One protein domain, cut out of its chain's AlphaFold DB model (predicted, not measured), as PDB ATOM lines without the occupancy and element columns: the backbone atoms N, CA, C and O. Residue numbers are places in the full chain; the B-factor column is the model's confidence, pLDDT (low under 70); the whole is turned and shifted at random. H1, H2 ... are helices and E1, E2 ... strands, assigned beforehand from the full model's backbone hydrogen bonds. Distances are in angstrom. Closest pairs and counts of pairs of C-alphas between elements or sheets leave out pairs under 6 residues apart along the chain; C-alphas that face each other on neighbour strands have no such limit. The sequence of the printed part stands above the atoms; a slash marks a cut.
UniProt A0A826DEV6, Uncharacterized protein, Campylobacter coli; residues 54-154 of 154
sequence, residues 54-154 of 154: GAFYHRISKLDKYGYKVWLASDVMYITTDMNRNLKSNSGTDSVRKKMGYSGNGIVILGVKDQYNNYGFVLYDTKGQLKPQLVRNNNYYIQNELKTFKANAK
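AT A GLANCE: This is residues 54 to 154 of the 154 residues of an uncharacterized protein of Campylobacter coli (UniProt A0A826DEV6). A long hairpin, E2 and E3, runs through the middle, with the short strand E1 beside the far end of E2. H2 packs on the first part of E2, H3 crosses over E3, H1 grazes the sheet, and two long loops complete a rounded body. The printed part has 101 residues, under half in named elements, in the order H1, E1, H2, E2, E3, H3. The sheet, E1 - E2 - E3, is antiparallel; the class is mixed, helices and strands. The whole is compact, with a radius of gyration of the C-alphas of 12.5 A and spans of 31 by 27 by 26 A.

IN THESE COORDINATES: H1 is residues 61 to 64, beginning at C-alpha 61 (-40.295, 12.523, 12.499). E1 is residues 70 to 72 and H2 residues 91 to 99, 12.3 A long. E2, residues 107 to 114, is 20.4 A long and bends by 55 degrees at residue 111. E3, residues 119 to 125, measures 19.4 A. H3, residues 140 to 152, measures 18.4 A and ends at C-alpha 152 (-41.328, 36.306, 12.071).

HOW THE PARTS SIT: E2 and E3 form a hairpin, with N 110 and O 122 2.8 A apart, within hydrogen-bond range. E1 is antiparallel to E2, with N 71 and O 113 at 2.8 A. H2 and H3, on one face of the sheet, make two layers with it. The closest C-alphas of H2 and E2 are those of Thr 93 and Val 108, 5.8 A. H3 runs across the strands; its closest C-alphas with E3 are Lys 150 and Tyr 119, 6.5 A. H1 only grazes the sheet and is apart from H2 and H3. In H2 and H3 every O i to N i+4 pair is within hydrogen-bond range; H1 is too short for one.

THE WHOLE: The farthest C-alphas, Asn 84 and Tyr 140, are 35.1 A apart. The printed part has no cut. The links E1 to H2 and E3 to H3 are long. Mean pLDDT of the printed part is 80.2; 17 residues are under 70, among them 54 to 58 and 74 to 78.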
ATOM      1  N   GLY A  54     -49.763  31.247  13.210       50.00
ATOM      2  CA  GLY A  54     -50.061  29.913  13.717       50.00
ATOM      3  C   GLY A  54     -48.843  29.037  13.472       50.00
ATOM      4  O   GLY A  54     -48.843  28.214  12.565       50.00
ATOM      5  N   ALA A  55     -47.756  29.259  14.218       47.56
ATOM      6  CA  ALA A  55     -46.555  28.446  14.075       47.56
ATOM      7  C   ALA A  55     -46.890  26.989  14.438       47.56
ATOM      8  O   ALA A  55     -46.882  26.593  15.604       47.56
ATOM      9  N   PHE A  56     -47.217  26.185  13.426       54.34
ATOM     10  CA  PHE A  56     -47.381  24.748  13.552       54.34
ATOM     11  C   PHE A  56     -45.998  24.145  13.768       54.34
ATOM     12  O   PHE A  56     -45.365  23.666  12.829       54.34
ATOM     13  N   TYR A  57     -45.525  24.169  15.016       59.81
ATOM     14  CA  TYR A  57     -44.339  23.433  15.437       59.81
ATOM     15  C   TYR A  57     -44.642  21.933  15.443       59.81
ATOM     16  O   TYR A  57     -44.749  21.287  16.483       59.81
ATOM     17  N   HIS A  58     -44.826  21.362  14.256       68.81
ATOM     18  CA  HIS A  58     -44.989  19.933  14.085       68.81
ATOM     19  C   HIS A  58     -43.610  19.305  13.909       68.81
ATOM     20  O   HIS A  58     -42.870  19.628  12.975       68.81
ATOM     21  N   ARG A  59     -43.244  18.398  14.817       70.94
ATOM     22  CA  ARG A  59     -42.025  17.604  14.659       70.94
ATOM     23  C   ARG A  59     -42.179  16.723  13.424       70.94
ATOM     24  O   ARG A  59     -43.076  15.886  13.370       70.94
ATOM     25  N   ILE A  60     -41.291  16.874  12.445       73.06
ATOM     26  CA  ILE A  60     -41.308  16.018  11.258       73.06
ATOM     27  C   ILE A  60     -40.429  14.803  11.546       73.06
ATOM     28  O   ILE A  60     -39.253  14.774  11.197       73.06
ATOM     29  N   SER A  61     -41.008  13.766  12.151       72.88
ATOM     30  CA  SER A  61     -40.295  12.523  12.499       72.88
ATOM     31  C   SER A  61     -39.607  11.845  11.304       72.88
ATOM     32  O   SER A  61     -38.608  11.145  11.467       72.88
ATOM     33  N   LYS A  62     -40.090  12.088  10.077       74.94
ATOM     34  CA  LYS A  62     -39.435  11.632   8.840       74.94
ATOM     35  C   LYS A  62     -38.042  12.242   8.652       74.94
ATOM     36  O   LYS A  62     -37.187  11.569   8.092       74.94
ATOM     37  N   LEU A  63     -37.806  13.476   9.105       75.56
ATOM     38  CA  LEU A  63     -36.500  14.142   9.019       75.56
ATOM     39  C   LEU A  63     -35.510  13.577  10.049       75.56
ATOM     40  O   LEU A  63     -34.334  13.397   9.726       75.56
ATOM     41  N   ASP A  64     -36.002  13.178  11.225       77.56
ATOM     42  CA  ASP A  64     -35.182  12.556  12.272       77.56
ATOM     43  C   ASP A  64     -34.501  11.269  11.783       77.56
ATOM     44  O   ASP A  64     -33.337  11.028  12.103       77.56
ATOM     45  N   LYS A  65     -35.189  10.471  10.947       74.50
ATOM     46  CA  LYS A  65     -34.643   9.245  10.326       74.50
ATOM     47  C   LYS A  65     -33.354   9.505   9.537       74.50
ATOM     48  O   LYS A  65     -32.542   8.601   9.366       74.50
ATOM     49  N   TYR A  66     -33.170  10.730   9.056       75.00
ATOM     50  CA  TYR A  66     -32.016  11.141   8.265       75.00
ATOM     51  C   TYR A  66     -31.002  11.965   9.072       75.00
ATOM     52  O   TYR A  66     -30.106  12.562   8.483       75.00
ATOM     53  N   GLY A  67     -31.129  12.000  10.404       77.88
ATOM     54  CA  GLY A  67     -30.231  12.729  11.303       77.88
ATOM     55  C   GLY A  67     -30.584  14.207  11.495       77.88
ATOM     56  O   GLY A  67     -29.933  14.888  12.285       77.88
ATOM     57  N   TYR A  68     -31.632  14.707  10.832       77.25
ATOM     58  CA  TYR A  68     -32.100  16.085  10.973       77.25
ATOM     59  C   TYR A  68     -33.152  16.180  12.080       77.25
ATOM     60  O   TYR A  68     -34.341  16.010  11.824       77.25
ATOM     61  N   LYS A  69     -32.714  16.480  13.308       85.44
ATOM     62  CA  LYS A  69     -33.609  16.764  14.442       85.44
ATOM     63  C   LYS A  69     -34.175  18.176  14.330       85.44
ATOM     64  O   LYS A  69     -33.591  19.128  14.854       85.44
ATOM     65  N   VAL A  70     -35.279  18.306  13.599       83.12
ATOM     66  CA  VAL A  70     -35.880  19.605  13.278       83.12
ATOM     67  C   VAL A  70     -37.402  19.610  13.432       83.12
ATOM     68  O   VAL A  70     -38.087  18.600  13.248       83.12
ATOM     69  N   TRP A  71     -37.945  20.786  13.731       84.38
ATOM     70  CA  TRP A  71     -39.374  21.070  13.780       84.38
ATOM     71  C   TRP A  71     -39.758  21.884  12.556       84.38
ATOM     72  O   TRP A  71     -39.036  22.809  12.173       84.38
ATOM     73  N   LEU A  72     -40.902  21.555  11.952       80.88
ATOM     74  CA  LEU A  72     -41.500  22.436  10.962       80.88
ATOM     75  C   LEU A  72     -41.813  23.759  11.651       80.88
ATOM     76  O   LEU A  72     -42.385  23.772  12.733       80.88
ATOM     77  N   ALA A  73     -41.408  24.856  11.038       76.50
ATOM     78  CA  ALA A  73     -41.664  26.193  11.551       76.50
ATOM     79  C   ALA A  73     -42.327  27.073  10.478       76.50
ATOM     80  O   ALA A  73     -42.341  28.290  10.596       76.50
ATOM     81  N   SER A  74     -42.863  26.469   9.410       65.81
ATOM     82  CA  SER A  74     -43.290  27.187   8.211       65.81
ATOM     83  C   SER A  74     -44.801  27.159   7.980       65.81
ATOM     84  O   SER A  74     -45.328  26.163   7.493       65.81
ATOM     85  N   ASP A  75     -45.415  28.326   8.164       59.09
ATOM     86  CA  ASP A  75     -46.567  28.832   7.390       59.09
ATOM     87  C   ASP A  75     -46.084  29.639   6.145       59.09
ATOM     88  O   ASP A  75     -46.714  29.704   5.095       59.09
ATOM     89  N   VAL A  76     -44.853  30.162   6.214       54.53
ATOM     90  CA  VAL A  76     -44.292  31.197   5.317       54.53
ATOM     91  C   VAL A  76     -43.940  30.715   3.902       54.53
ATOM     92  O   VAL A  76     -43.806  31.523   2.989       54.53
ATOM     93  N   MET A  77     -43.765  29.407   3.694       60.75
ATOM     94  CA  MET A  77     -43.353  28.839   2.399       60.75
ATOM     95  C   MET A  77     -44.522  28.227   1.607       60.75
ATOM     96  O   MET A  77     -44.292  27.404   0.722       60.75
ATOM     97  N   TYR A  78     -45.768  28.615   1.913       64.56
ATOM     98  CA  TYR A  78     -46.993  28.164   1.226       64.56
ATOM     99  C   TYR A  78     -47.178  26.640   1.212       64.56
ATOM    100  O   TYR A  78     -47.642  26.057   0.231       64.56
ATOM    101  N   ILE A  79     -46.776  25.968   2.288       70.81
ATOM    102  CA  ILE A  79     -46.815  24.511   2.359       70.81
ATOM    103  C   ILE A  79     -48.268  24.057   2.489       70.81
ATOM    104  O   ILE A  79     -48.948  24.384   3.455       70.81
ATOM    105  N   THR A  80     -48.725  23.242   1.542       67.56
ATOM    106  CA  THR A  80     -50.041  22.597   1.618       67.56
ATOM    107  C   THR A  80     -49.929  21.177   2.142       67.56
ATOM    108  O   THR A  80     -49.003  20.446   1.785       67.56
ATOM    109  N   THR A  81     -50.906  20.766   2.945       69.56
ATOM    110  CA  THR A  81     -51.096  19.377   3.359       69.56
ATOM    111  C   THR A  81     -52.360  18.802   2.725       69.56
ATOM    112  O   THR A  81     -53.307  19.530   2.433       69.56
ATOM    113  N   ASP A  82     -52.380  17.497   2.455       70.06
ATOM    114  CA  ASP A  82     -53.624  16.808   2.104       70.06
ATOM    115  C   ASP A  82     -54.446  16.421   3.342       70.06
ATOM    116  O   ASP A  82     -54.025  16.631   4.481       70.06
ATOM    117  N   MET A  83     -55.621  15.820   3.120       68.31
ATOM    118  CA  MET A  83     -56.507  15.337   4.190       68.31
ATOM    119  C   MET A  83     -55.814  14.354   5.152       68.31
ATOM    120  O   MET A  83     -56.205  14.248   6.311       68.31
ATOM    121  N   ASN A  84     -54.744  13.694   4.702       66.94
ATOM    122  CA  ASN A  84     -53.944  12.753   5.484       66.94
ATOM    123  C   ASN A  84     -52.671  13.405   6.064       66.94
ATOM    124  O   ASN A  84     -51.776  12.705   6.538       66.94
ATOM    125  N   ARG A  85     -52.581  14.742   6.035       67.56
ATOM    126  CA  ARG A  85     -51.456  15.566   6.508       67.56
ATOM    127  C   ARG A  85     -50.130  15.333   5.776       67.56
ATOM    128  O   ARG A  85     -49.072  15.697   6.290       67.56
ATOM    129  N   ASN A  86     -50.152  14.771   4.569       73.94
ATOM    130  CA  ASN A  86     -48.946  14.690   3.750       73.94
ATOM    131  C   ASN A  86     -48.667  16.038   3.092       73.94
ATOM    132  O   ASN A  86     -49.561  16.647   2.507       73.94
ATOM    133  N   LEU A  87     -47.411  16.475   3.159       79.00
ATOM    134  CA  LEU A  87     -46.933  17.679   2.483       79.00
ATOM    135  C   LEU A  87     -47.070  17.503   0.965       79.00
ATOM    136  O   LEU A  87     -46.680  16.463   0.435       79.00
ATOM    137  N   LYS A  88     -47.583  18.518   0.271       80.19
ATOM    138  CA  LYS A  88     -47.723  18.554  -1.190       80.19
ATOM    139  C   LYS A  88     -47.135  19.836  -1.760       80.19
ATOM    140  O   LYS A  88     -47.257  20.900  -1.155       80.19
ATOM    141  N   SER A  89     -46.541  19.725  -2.947       82.19
ATOM    142  CA  SER A  89     -46.157  20.882  -3.748       82.19
ATOM    143  C   SER A  89     -47.381  21.513  -4.411       82.19
ATOM    144  O   SER A  89     -48.261  20.814  -4.911       82.19
ATOM    145  N   ASN A  90     -47.389  22.836  -4.454       82.19
ATOM    146  CA  ASN A  90     -48.298  23.680  -5.222       82.19
ATOM    147  C   ASN A  90     -47.499  24.777  -5.961       82.19
ATOM    148  O   ASN A  90     -46.289  24.923  -5.755       82.19
ATOM    149  N   SER A  91     -48.183  25.592  -6.768       83.56
ATOM    150  CA  SER A  91     -47.566  26.673  -7.556       83.56
ATOM    151  C   SER A  91     -46.765  27.686  -6.718       83.56
ATOM    152  O   SER A  91     -45.737  28.188  -7.179       83.56
ATOM    153  N   GLY A  92     -47.184  27.958  -5.479       83.38
ATOM    154  CA  GLY A  92     -46.462  28.810  -4.531       83.38
ATOM    155  C   GLY A  92     -45.148  28.176  -4.077       83.38
ATOM    156  O   GLY A  92     -44.081  28.772  -4.243       83.38
ATOM    157  N   THR A  93     -45.195  26.927  -3.600       84.31
ATOM    158  CA  THR A  93     -43.982  26.183  -3.203       84.31
ATOM    159  C   THR A  93     -43.005  26.010  -4.370       84.31
ATOM    160  O   THR A  93     -41.793  26.124  -4.185       84.31
ATOM    161  N   ASP A  94     -43.519  25.797  -5.588       85.81
ATOM    162  CA  ASP A  94     -42.716  25.669  -6.804       85.81
ATOM    163  C   ASP A  94     -41.995  26.979  -7.138       85.81
ATOM    164  O   ASP A  94     -40.815  26.965  -7.505       85.81
ATOM    165  N   SER A  95     -42.690  28.108  -6.974       87.44
ATOM    166  CA  SER A  95     -42.143  29.447  -7.203       87.44
ATOM    167  C   SER A  95     -41.019  29.768  -6.222       87.44
ATOM    168  O   SER A  95     -39.951  30.215  -6.644       87.44
ATOM    169  N   VAL A  96     -41.219  29.490  -4.930       87.56
ATOM    170  CA  VAL A  96     -40.190  29.662  -3.889       87.56
ATOM    171  C   VAL A  96     -38.976  28.782  -4.184       87.56
ATOM    172  O   VAL A  96     -37.855  29.287  -4.257       87.56
ATOM    173  N   ARG A  97     -39.187  27.482  -4.438       89.19
ATOM    174  CA  ARG A  97     -38.115  26.533  -4.779       89.19
ATOM    175  C   ARG A  97     -37.281  27.036  -5.962       89.19
ATOM    176  O   ARG A  97     -36.052  27.029  -5.892       89.19
ATOM    177  N   LYS A  98     -37.943  27.512  -7.023       90.62
ATOM    178  CA  LYS A  98     -37.280  28.029  -8.226       90.62
ATOM    179  C   LYS A  98     -36.482  29.303  -7.943       90.62
ATOM    180  O   LYS A  98     -35.346  29.401  -8.397       90.62
ATOM    181  N   LYS A  99     -37.023  30.249  -7.163       90.56
ATOM    182  CA  LYS A  99     -36.300  31.466  -6.736       90.56
ATOM    183  C   LYS A  99     -35.066  31.147  -5.886       90.56
ATOM    184  O   LYS A  99     -34.062  31.846  -5.979       90.56
ATOM    185  N   MET A 100     -35.112  30.064  -5.108       90.38
ATOM    186  CA  MET A 100     -33.961  29.546  -4.361       90.38
ATOM    187  C   MET A 100     -32.965  28.751  -5.228       90.38
ATOM    188  O   MET A 100     -31.936  28.318  -4.721       90.38
ATOM    189  N   GLY A 101     -33.229  28.574  -6.528       90.44
ATOM    190  CA  GLY A 101     -32.323  27.901  -7.465       90.44
ATOM    191  C   GLY A 101     -32.461  26.379  -7.511       90.44
ATOM    192  O   GLY A 101     -31.568  25.706  -8.016       90.44
ATOM    193  N   TYR A 102     -33.565  25.826  -7.004       89.62
ATOM    194  CA  TYR A 102     -33.811  24.385  -6.999       89.62
ATOM    195  C   TYR A 102     -34.918  23.989  -7.986       89.62
ATOM    196  O   TYR A 102     -35.877  24.725  -8.236       89.62
ATOM    197  N   SER A 103     -34.815  22.777  -8.528       88.12
ATOM    198  CA  SER A 103     -35.788  22.180  -9.448       88.12
ATOM    199  C   SER A 103     -36.141  20.759  -9.018       88.12
ATOM    200  O   SER A 103     -35.301  20.059  -8.459       88.12
ATOM    201  N   GLY A 104     -37.359  20.311  -9.317       84.75
ATOM    202  CA  GLY A 104     -37.773  18.924  -9.098       84.75
ATOM    203  C   GLY A 104     -39.276  18.796  -8.878       84.75
ATOM    204  O   GLY A 104     -39.875  19.604  -8.176       84.75
ATOM    205  N   ASN A 105     -39.896  17.784  -9.480       83.31
ATOM    206  CA  ASN A 105     -41.333  17.539  -9.354       83.31
ATOM    207  C   ASN A 105     -41.649  16.892  -7.993       83.31
ATOM    208  O   ASN A 105     -41.243  15.756  -7.749       83.31
ATOM    209  N   GLY A 106     -42.416  17.590  -7.151       84.56
ATOM    210  CA  GLY A 106     -42.726  17.156  -5.784       84.56
ATOM    211  C   GLY A 106     -41.668  17.559  -4.755       84.56
ATOM    212  O   GLY A 106     -41.651  17.027  -3.654       84.56
ATOM    213  N   ILE A 107     -40.770  18.485  -5.092       88.00
ATOM    214  CA  ILE A 107     -39.788  19.015  -4.140       88.00
ATOM    215  C   ILE A 107     -40.321  20.315  -3.544       88.00
ATOM    216  O   ILE A 107     -40.680  21.223  -4.286       88.00
ATOM    217  N   VAL A 108     -40.342  20.446  -2.223       88.19
ATOM    218  CA  VAL A 108     -40.751  21.679  -1.535       88.19
ATOM    219  C   VAL A 108     -39.643  22.183  -0.620       88.19
ATOM    220  O   VAL A 108     -38.777  21.418  -0.192       88.19
ATOM    221  N   ILE A 109     -39.673  23.482  -0.323       88.94
ATOM    222  CA  ILE A 109     -38.798  24.101   0.672       88.94
ATOM    223  C   ILE A 109     -39.563  24.191   1.987       88.94
ATOM    224  O   ILE A 109     -40.625  24.807   2.051       88.94
ATOM    225  N   LEU A 110     -39.017  23.585   3.034       86.31
ATOM    226  CA  LEU A 110     -39.563  23.653   4.383       86.31
ATOM    227  C   LEU A 110     -38.728  24.612   5.223       86.31
ATOM    228  O   LEU A 110     -37.524  24.403   5.374       86.31
ATOM    229  N   GLY A 111     -39.366  25.628   5.804       86.56
ATOM    230  CA  GLY A 111     -38.781  26.395   6.905       86.56
ATOM    231  C   GLY A 111     -38.783  25.555   8.174       86.56
ATOM    232  O   GLY A 111     -39.841  25.108   8.624       86.56
ATOM    233  N   VAL A 112     -37.602  25.316   8.732       85.88
ATOM    234  CA  VAL A 112     -37.422  24.461   9.903       85.88
ATOM    235  C   VAL A 112     -36.619  25.161  10.988       85.88
ATOM    236  O   VAL A 112     -35.839  26.079  10.725       85.88
ATOM    237  N   LYS A 113     -36.802  24.680  12.212       87.69
ATOM    238  CA  LYS A 113     -36.016  25.035  13.389       87.69
ATOM    239  C   LYS A 113     -35.305  23.785  13.897       87.69
ATOM    240  O   LYS A 113     -35.934  22.735  13.962       87.69
ATOM    241  N   ASP A 114     -34.025  23.868  14.236       86.75
ATOM    242  CA  ASP A 114     -33.268  22.750  14.807       86.75
ATOM    243  C   ASP A 114     -33.330  22.711  16.346       86.75
ATOM    244  O   ASP A 114     -33.925  23.572  17.001       86.75
ATOM    245  N   GLN A 115     -32.694  21.694  16.936       85.31
ATOM    246  CA  GLN A 115     -32.659  21.472  18.392       85.31
ATOM    247  C   GLN A 115     -31.885  22.541  19.175       85.31
ATOM    248  O   GLN A 115     -32.007  22.613  20.394       85.31
ATOM    249  N   TYR A 116     -31.110  23.372  18.484       88.19
ATOM    250  CA  TYR A 116     -30.328  24.469  19.044       88.19
ATOM    251  C   TYR A 116     -30.996  25.832  18.804       88.19
ATOM    252  O   TYR A 116     -30.386  26.869  19.048       88.19
ATOM    253  N   ASN A 117     -32.256  25.842  18.359       84.31
ATOM    254  CA  ASN A 117     -33.014  27.033  17.975       84.31
ATOM    255  C   ASN A 117     -32.463  27.782  16.749       84.31
ATOM    256  O   ASN A 117     -32.806  28.949  16.541       84.31
ATOM    257  N   ASN A 118     -31.666  27.130  15.902       87.56
ATOM    258  CA  ASN A 118     -31.285  27.697  14.618       87.56
ATOM    259  C   ASN A 118     -32.397  27.482  13.596       87.56
ATOM    260  O   ASN A 118     -32.959  26.394  13.469       87.56
ATOM    261  N   TYR A 119     -32.669  28.525  12.821       87.12
ATOM    262  CA  TYR A 119     -33.612  28.480  11.712       87.12
ATOM    263  C   TYR A 119     -32.880  28.223  10.400       87.12
ATOM    264  O   TYR A 119     -31.790  28.762  10.174       87.12
ATOM    265  N   GLY A 120     -33.507  27.449   9.524       88.56
ATOM    266  CA  GLY A 120     -32.984  27.132   8.203       88.56
ATOM    267  C   GLY A 120     -34.058  26.593   7.270       88.56
ATOM    268  O   GLY A 120     -35.241  26.542   7.609       88.56
ATOM    269  N   PHE A 121     -33.621  26.177   6.085       89.25
ATOM    270  CA  PHE A 121     -34.491  25.613   5.065       89.25
ATOM    271  C   PHE A 121     -34.037  24.199   4.689       89.25
ATOM    272  O   PHE A 121     -32.840  23.918   4.592       89.25
ATOM    273  N   VAL A 122     -35.000  23.308   4.459       88.81
ATOM    274  CA  VAL A 122     -34.775  21.922   4.031       88.81
ATOM    275  C   VAL A 122     -35.532  21.670   2.732       88.81
ATOM    276  O   VAL A 122     -36.722  21.955   2.636       88.81
ATOM    277  N   LEU A 123     -34.849  21.100   1.743       89.50
ATOM    278  CA  LEU A 123     -35.469  20.493   0.572       89.50
ATOM    279  C   LEU A 123     -36.090  19.173   0.988       89.50
ATOM    280  O   LEU A 123     -35.389  18.268   1.445       89.50
ATOM    281  N   TYR A 124     -37.396  19.072   0.813       87.44
ATOM    282  CA  TYR A 124     -38.160  17.885   1.145       87.44
ATOM    283  C   TYR A 124     -38.862  17.353  -0.095       87.44
ATOM    284  O   TYR A 124     -39.550  18.090  -0.799       87.44
ATOM    285  N   ASP A 125     -38.698  16.059  -0.344       88.38
ATOM    286  CA  ASP A 125     -39.426  15.358  -1.388       88.38
ATOM    287  C   ASP A 125     -40.763  14.850  -0.844       88.38
ATOM    288  O   ASP A 125     -40.822  13.956   0.003       88.38
ATOM    289  N   THR A 126     -41.854  15.401  -1.369       83.31
ATOM    290  CA  THR A 126     -43.220  15.030  -0.996       83.31
ATOM    291  C   THR A 126     -43.559  13.587  -1.352       83.31
ATOM    292  O   THR A 126     -44.447  13.003  -0.738       83.31
ATOM    293  N   LYS A 127     -42.844  12.991  -2.313       83.12
ATOM    294  CA  LYS A 127     -43.000  11.587  -2.717       83.12
ATOM    295  C   LYS A 127     -42.152  10.638  -1.866       83.12
ATOM    296  O   LYS A 127     -42.333   9.429  -1.953       83.12
ATOM    297  N   GLY A 128     -41.245  11.172  -1.040       79.06
ATOM    298  CA  GLY A 128     -40.381  10.400  -0.146       79.06
ATOM    299  C   GLY A 128     -39.331   9.539  -0.855       79.06
ATOM    300  O   GLY A 128     -38.818   8.600  -0.249       79.06
ATOM    301  N   GLN A 129     -39.024   9.824  -2.122       78.62
ATOM    302  CA  GLN A 129     -38.045   9.075  -2.912       78.62
ATOM    303  C   GLN A 129     -36.620   9.565  -2.636       78.62
ATOM    304  O   GLN A 129     -35.674   8.778  -2.633       78.62
ATOM    305  N   LEU A 130     -36.464  10.862  -2.369       82.31
ATOM    306  CA  LEU A 130     -35.181  11.491  -2.087       82.31
ATOM    307  C   LEU A 130     -35.005  11.803  -0.601       82.31
ATOM    308  O   LEU A 130     -35.940  12.177   0.112       82.31
ATOM    309  N   LYS A 131     -33.757  11.682  -0.138       84.62
ATOM    310  CA  LYS A 131     -33.373  12.106   1.210       84.62
ATOM    311  C   LYS A 131     -33.481  13.634   1.314       84.62
ATOM    312  O   LYS A 131     -33.016  14.316   0.398       84.62
ATOM    313  N   PRO A 132     -34.018  14.172   2.422       85.69
ATOM    314  CA  PRO A 132     -34.040  15.606   2.663       85.69
ATOM    315  C   PRO A 132     -32.632  16.205   2.647       85.69
ATOM    316  O   PRO A 132     -31.679  15.576   3.116       85.69
ATOM    317  N   GLN A 133     -32.504  17.425   2.131       88.00
ATOM    318  CA  GLN A 133     -31.220  18.125   2.037       88.00
ATOM    319  C   GLN A 133     -31.317  19.526   2.628       88.00
ATOM    320  O   GLN A 133     -32.308  20.221   2.417       88.00
ATOM    321  N   LEU A 134     -30.275  19.970   3.331       88.25
ATOM    322  CA  LEU A 134     -30.181  21.364   3.753       88.25
ATOM    323  C   LEU A 134     -30.058  22.270   2.530       88.25
ATOM    324  O   LEU A 134     -29.209  22.066   1.659       88.25
ATOM    325  N   VAL A 135     -30.893  23.300   2.497       89.75
ATOM    326  CA  VAL A 135     -30.774  24.380   1.526       89.75
ATOM    327  C   VAL A 135     -29.553  25.207   1.895       89.75
ATOM    328  O   VAL A 135     -29.403  25.660   3.032       89.75
ATOM    329  N   ARG A 136     -28.662  25.405   0.926       86.94
ATOM    330  CA  ARG A 136     -27.433  26.164   1.146       86.94
ATOM    331  C   ARG A 136     -27.711  27.655   0.989       86.94
ATOM    332  O   ARG A 136     -28.404  28.064   0.061       86.94
ATOM    333  N   ASN A 137     -27.139  28.475   1.864       82.25
ATOM    334  CA  ASN A 137     -27.410  29.911   1.919       82.25
ATOM    335  C   ASN A 137     -26.581  30.734   0.911       82.25
ATOM    336  O   ASN A 137     -25.910  31.706   1.261       82.25
ATOM    337  N   ASN A 138     -26.592  30.295  -0.346       84.06
ATOM    338  CA  ASN A 138     -25.621  30.706  -1.362       84.06
ATOM    339  C   ASN A 138     -26.160  31.792  -2.306       84.06
ATOM    340  O   ASN A 138     -25.419  32.298  -3.140       84.06
ATOM    341  N   ASN A 139     -27.451  32.116  -2.209       87.38
ATOM    342  CA  ASN A 139     -28.126  33.114  -3.034       87.38
ATOM    343  C   ASN A 139     -28.764  34.177  -2.127       87.38
ATOM    344  O   ASN A 139     -29.331  33.847  -1.083       87.38
ATOM    345  N   TYR A 140     -28.701  35.438  -2.557       90.12
ATOM    346  CA  TYR A 140     -29.316  36.594  -1.905       90.12
ATOM    347  C   TYR A 140     -30.789  36.374  -1.531       90.12
ATOM    348  O   TYR A 140     -31.203  36.736  -0.432       90.12
ATOM    349  N   TYR A 141     -31.573  35.721  -2.397       89.44
ATOM    350  CA  TYR A 141     -32.976  35.420  -2.104       89.44
ATOM    351  C   TYR A 141     -33.124  34.545  -0.849       89.44
ATOM    352  O   TYR A 141     -33.915  34.862   0.034       89.44
ATOM    353  N   ILE A 142     -32.305  33.496  -0.716       90.06
ATOM    354  CA  ILE A 142     -32.321  32.586   0.443       90.06
ATOM    355  C   ILE A 142     -31.912  33.333   1.715       90.06
ATOM    356  O   ILE A 142     -32.539  33.158   2.759       90.06
ATOM    357  N   GLN A 143     -30.894  34.192   1.627       90.38
ATOM    358  CA  GLN A 143     -30.423  34.991   2.760       90.38
ATOM    359  C   GLN A 143     -31.511  35.941   3.266       90.38
ATOM    360  O   GLN A 143     -31.736  36.032   4.475       90.38
ATOM    361  N   ASN A 144     -32.199  36.616   2.343       89.69
ATOM    362  CA  ASN A 144     -33.274  37.540   2.674       89.69
ATOM    363  C   ASN A 144     -34.482  36.810   3.276       89.69
ATOM    364  O   ASN A 144     -34.954  37.194   4.343       89.69
ATOM    365  N   GLU A 145     -34.920  35.709   2.660       86.69
ATOM    366  CA  GLU A 145     -36.002  34.875   3.199       86.69
ATOM    367  C   GLU A 145     -35.655  34.319   4.581       86.69
ATOM    368  O   GLU A 145     -36.488  34.338   5.480       86.69
ATOM    369  N   LEU A 146     -34.410  33.884   4.808       87.44
ATOM    370  CA  LEU A 146     -33.984  33.394   6.117       87.44
ATOM    371  C   LEU A 146     -34.015  34.499   7.181       87.44
ATOM    372  O   LEU A 146     -34.344  34.232   8.337       87.44
ATOM    373  N   LYS A 147     -33.670  35.737   6.812       87.69
ATOM    374  CA  LYS A 147     -33.737  36.896   7.712       87.69
ATOM    375  C   LYS A 147     -35.186  37.212   8.087       87.69
ATOM    376  O   LYS A 147     -35.478  37.333   9.275       87.69
ATOM    377  N   THR A 148     -36.076  37.284   7.098       84.19
ATOM    378  CA  THR A 148     -37.519  37.493   7.303       84.19
ATOM    379  C   THR A 148     -38.120  36.369   8.139       84.19
ATOM    380  O   THR A 148     -38.807  36.622   9.124       84.19
ATOM    381  N   PHE A 149     -37.782  35.120   7.822       81.19
ATOM    382  CA  PHE A 149     -38.234  33.948   8.559       81.19
ATOM    383  C   PHE A 149     -37.821  33.997  10.034       81.19
ATOM    384  O   PHE A 149     -38.651  33.806  10.915       81.19
ATOM    385  N   LYS A 150     -36.556  34.333  10.319       82.69
ATOM    386  CA  LYS A 150     -36.053  34.509  11.691       82.69
ATOM    387  C   LYS A 150     -36.726  35.659  12.439       82.69
ATOM    388  O   LYS A 150     -36.829  35.581  13.658       82.69
ATOM    389  N   ALA A 151     -37.115  36.726  11.743       81.00
ATOM    390  CA  ALA A 151     -37.817  37.854  12.347       81.00
ATOM    391  C   ALA A 151     -39.256  37.480  12.727       81.00
ATOM    392  O   ALA A 151     -39.697  37.833  13.811       81.00
ATOM    393  N   ASN A 152     -39.936  36.715  11.869       72.81
ATOM    394  CA  ASN A 152     -41.328  36.306  12.071       72.81
ATOM    395  C   ASN A 152     -41.487  35.103  13.017       72.81
ATOM    396  O   ASN A 152     -42.583  34.847  13.501       72.81
ATOM    397  N   ALA A 153     -40.420  34.332  13.246       66.19
ATOM    398  CA  ALA A 153     -40.429  33.160  14.124       66.19
ATOM    399  C   ALA A 153     -40.046  33.466  15.590       66.19
ATOM    400  O   ALA A 153     -39.858  32.527  16.370       66.19
ATOM    401  N   LYS A 154     -39.858  34.743  15.947       56.78
ATOM    402  CA  LYS A 154     -39.644  35.218  17.324       56.78
ATOM    403  C   LYS A 154     -40.957  35.694  17.925       56.78
ATOM    404  O   LYS A 154     -41.140  35.422  19.128       56.78
TER     405      LYS A 154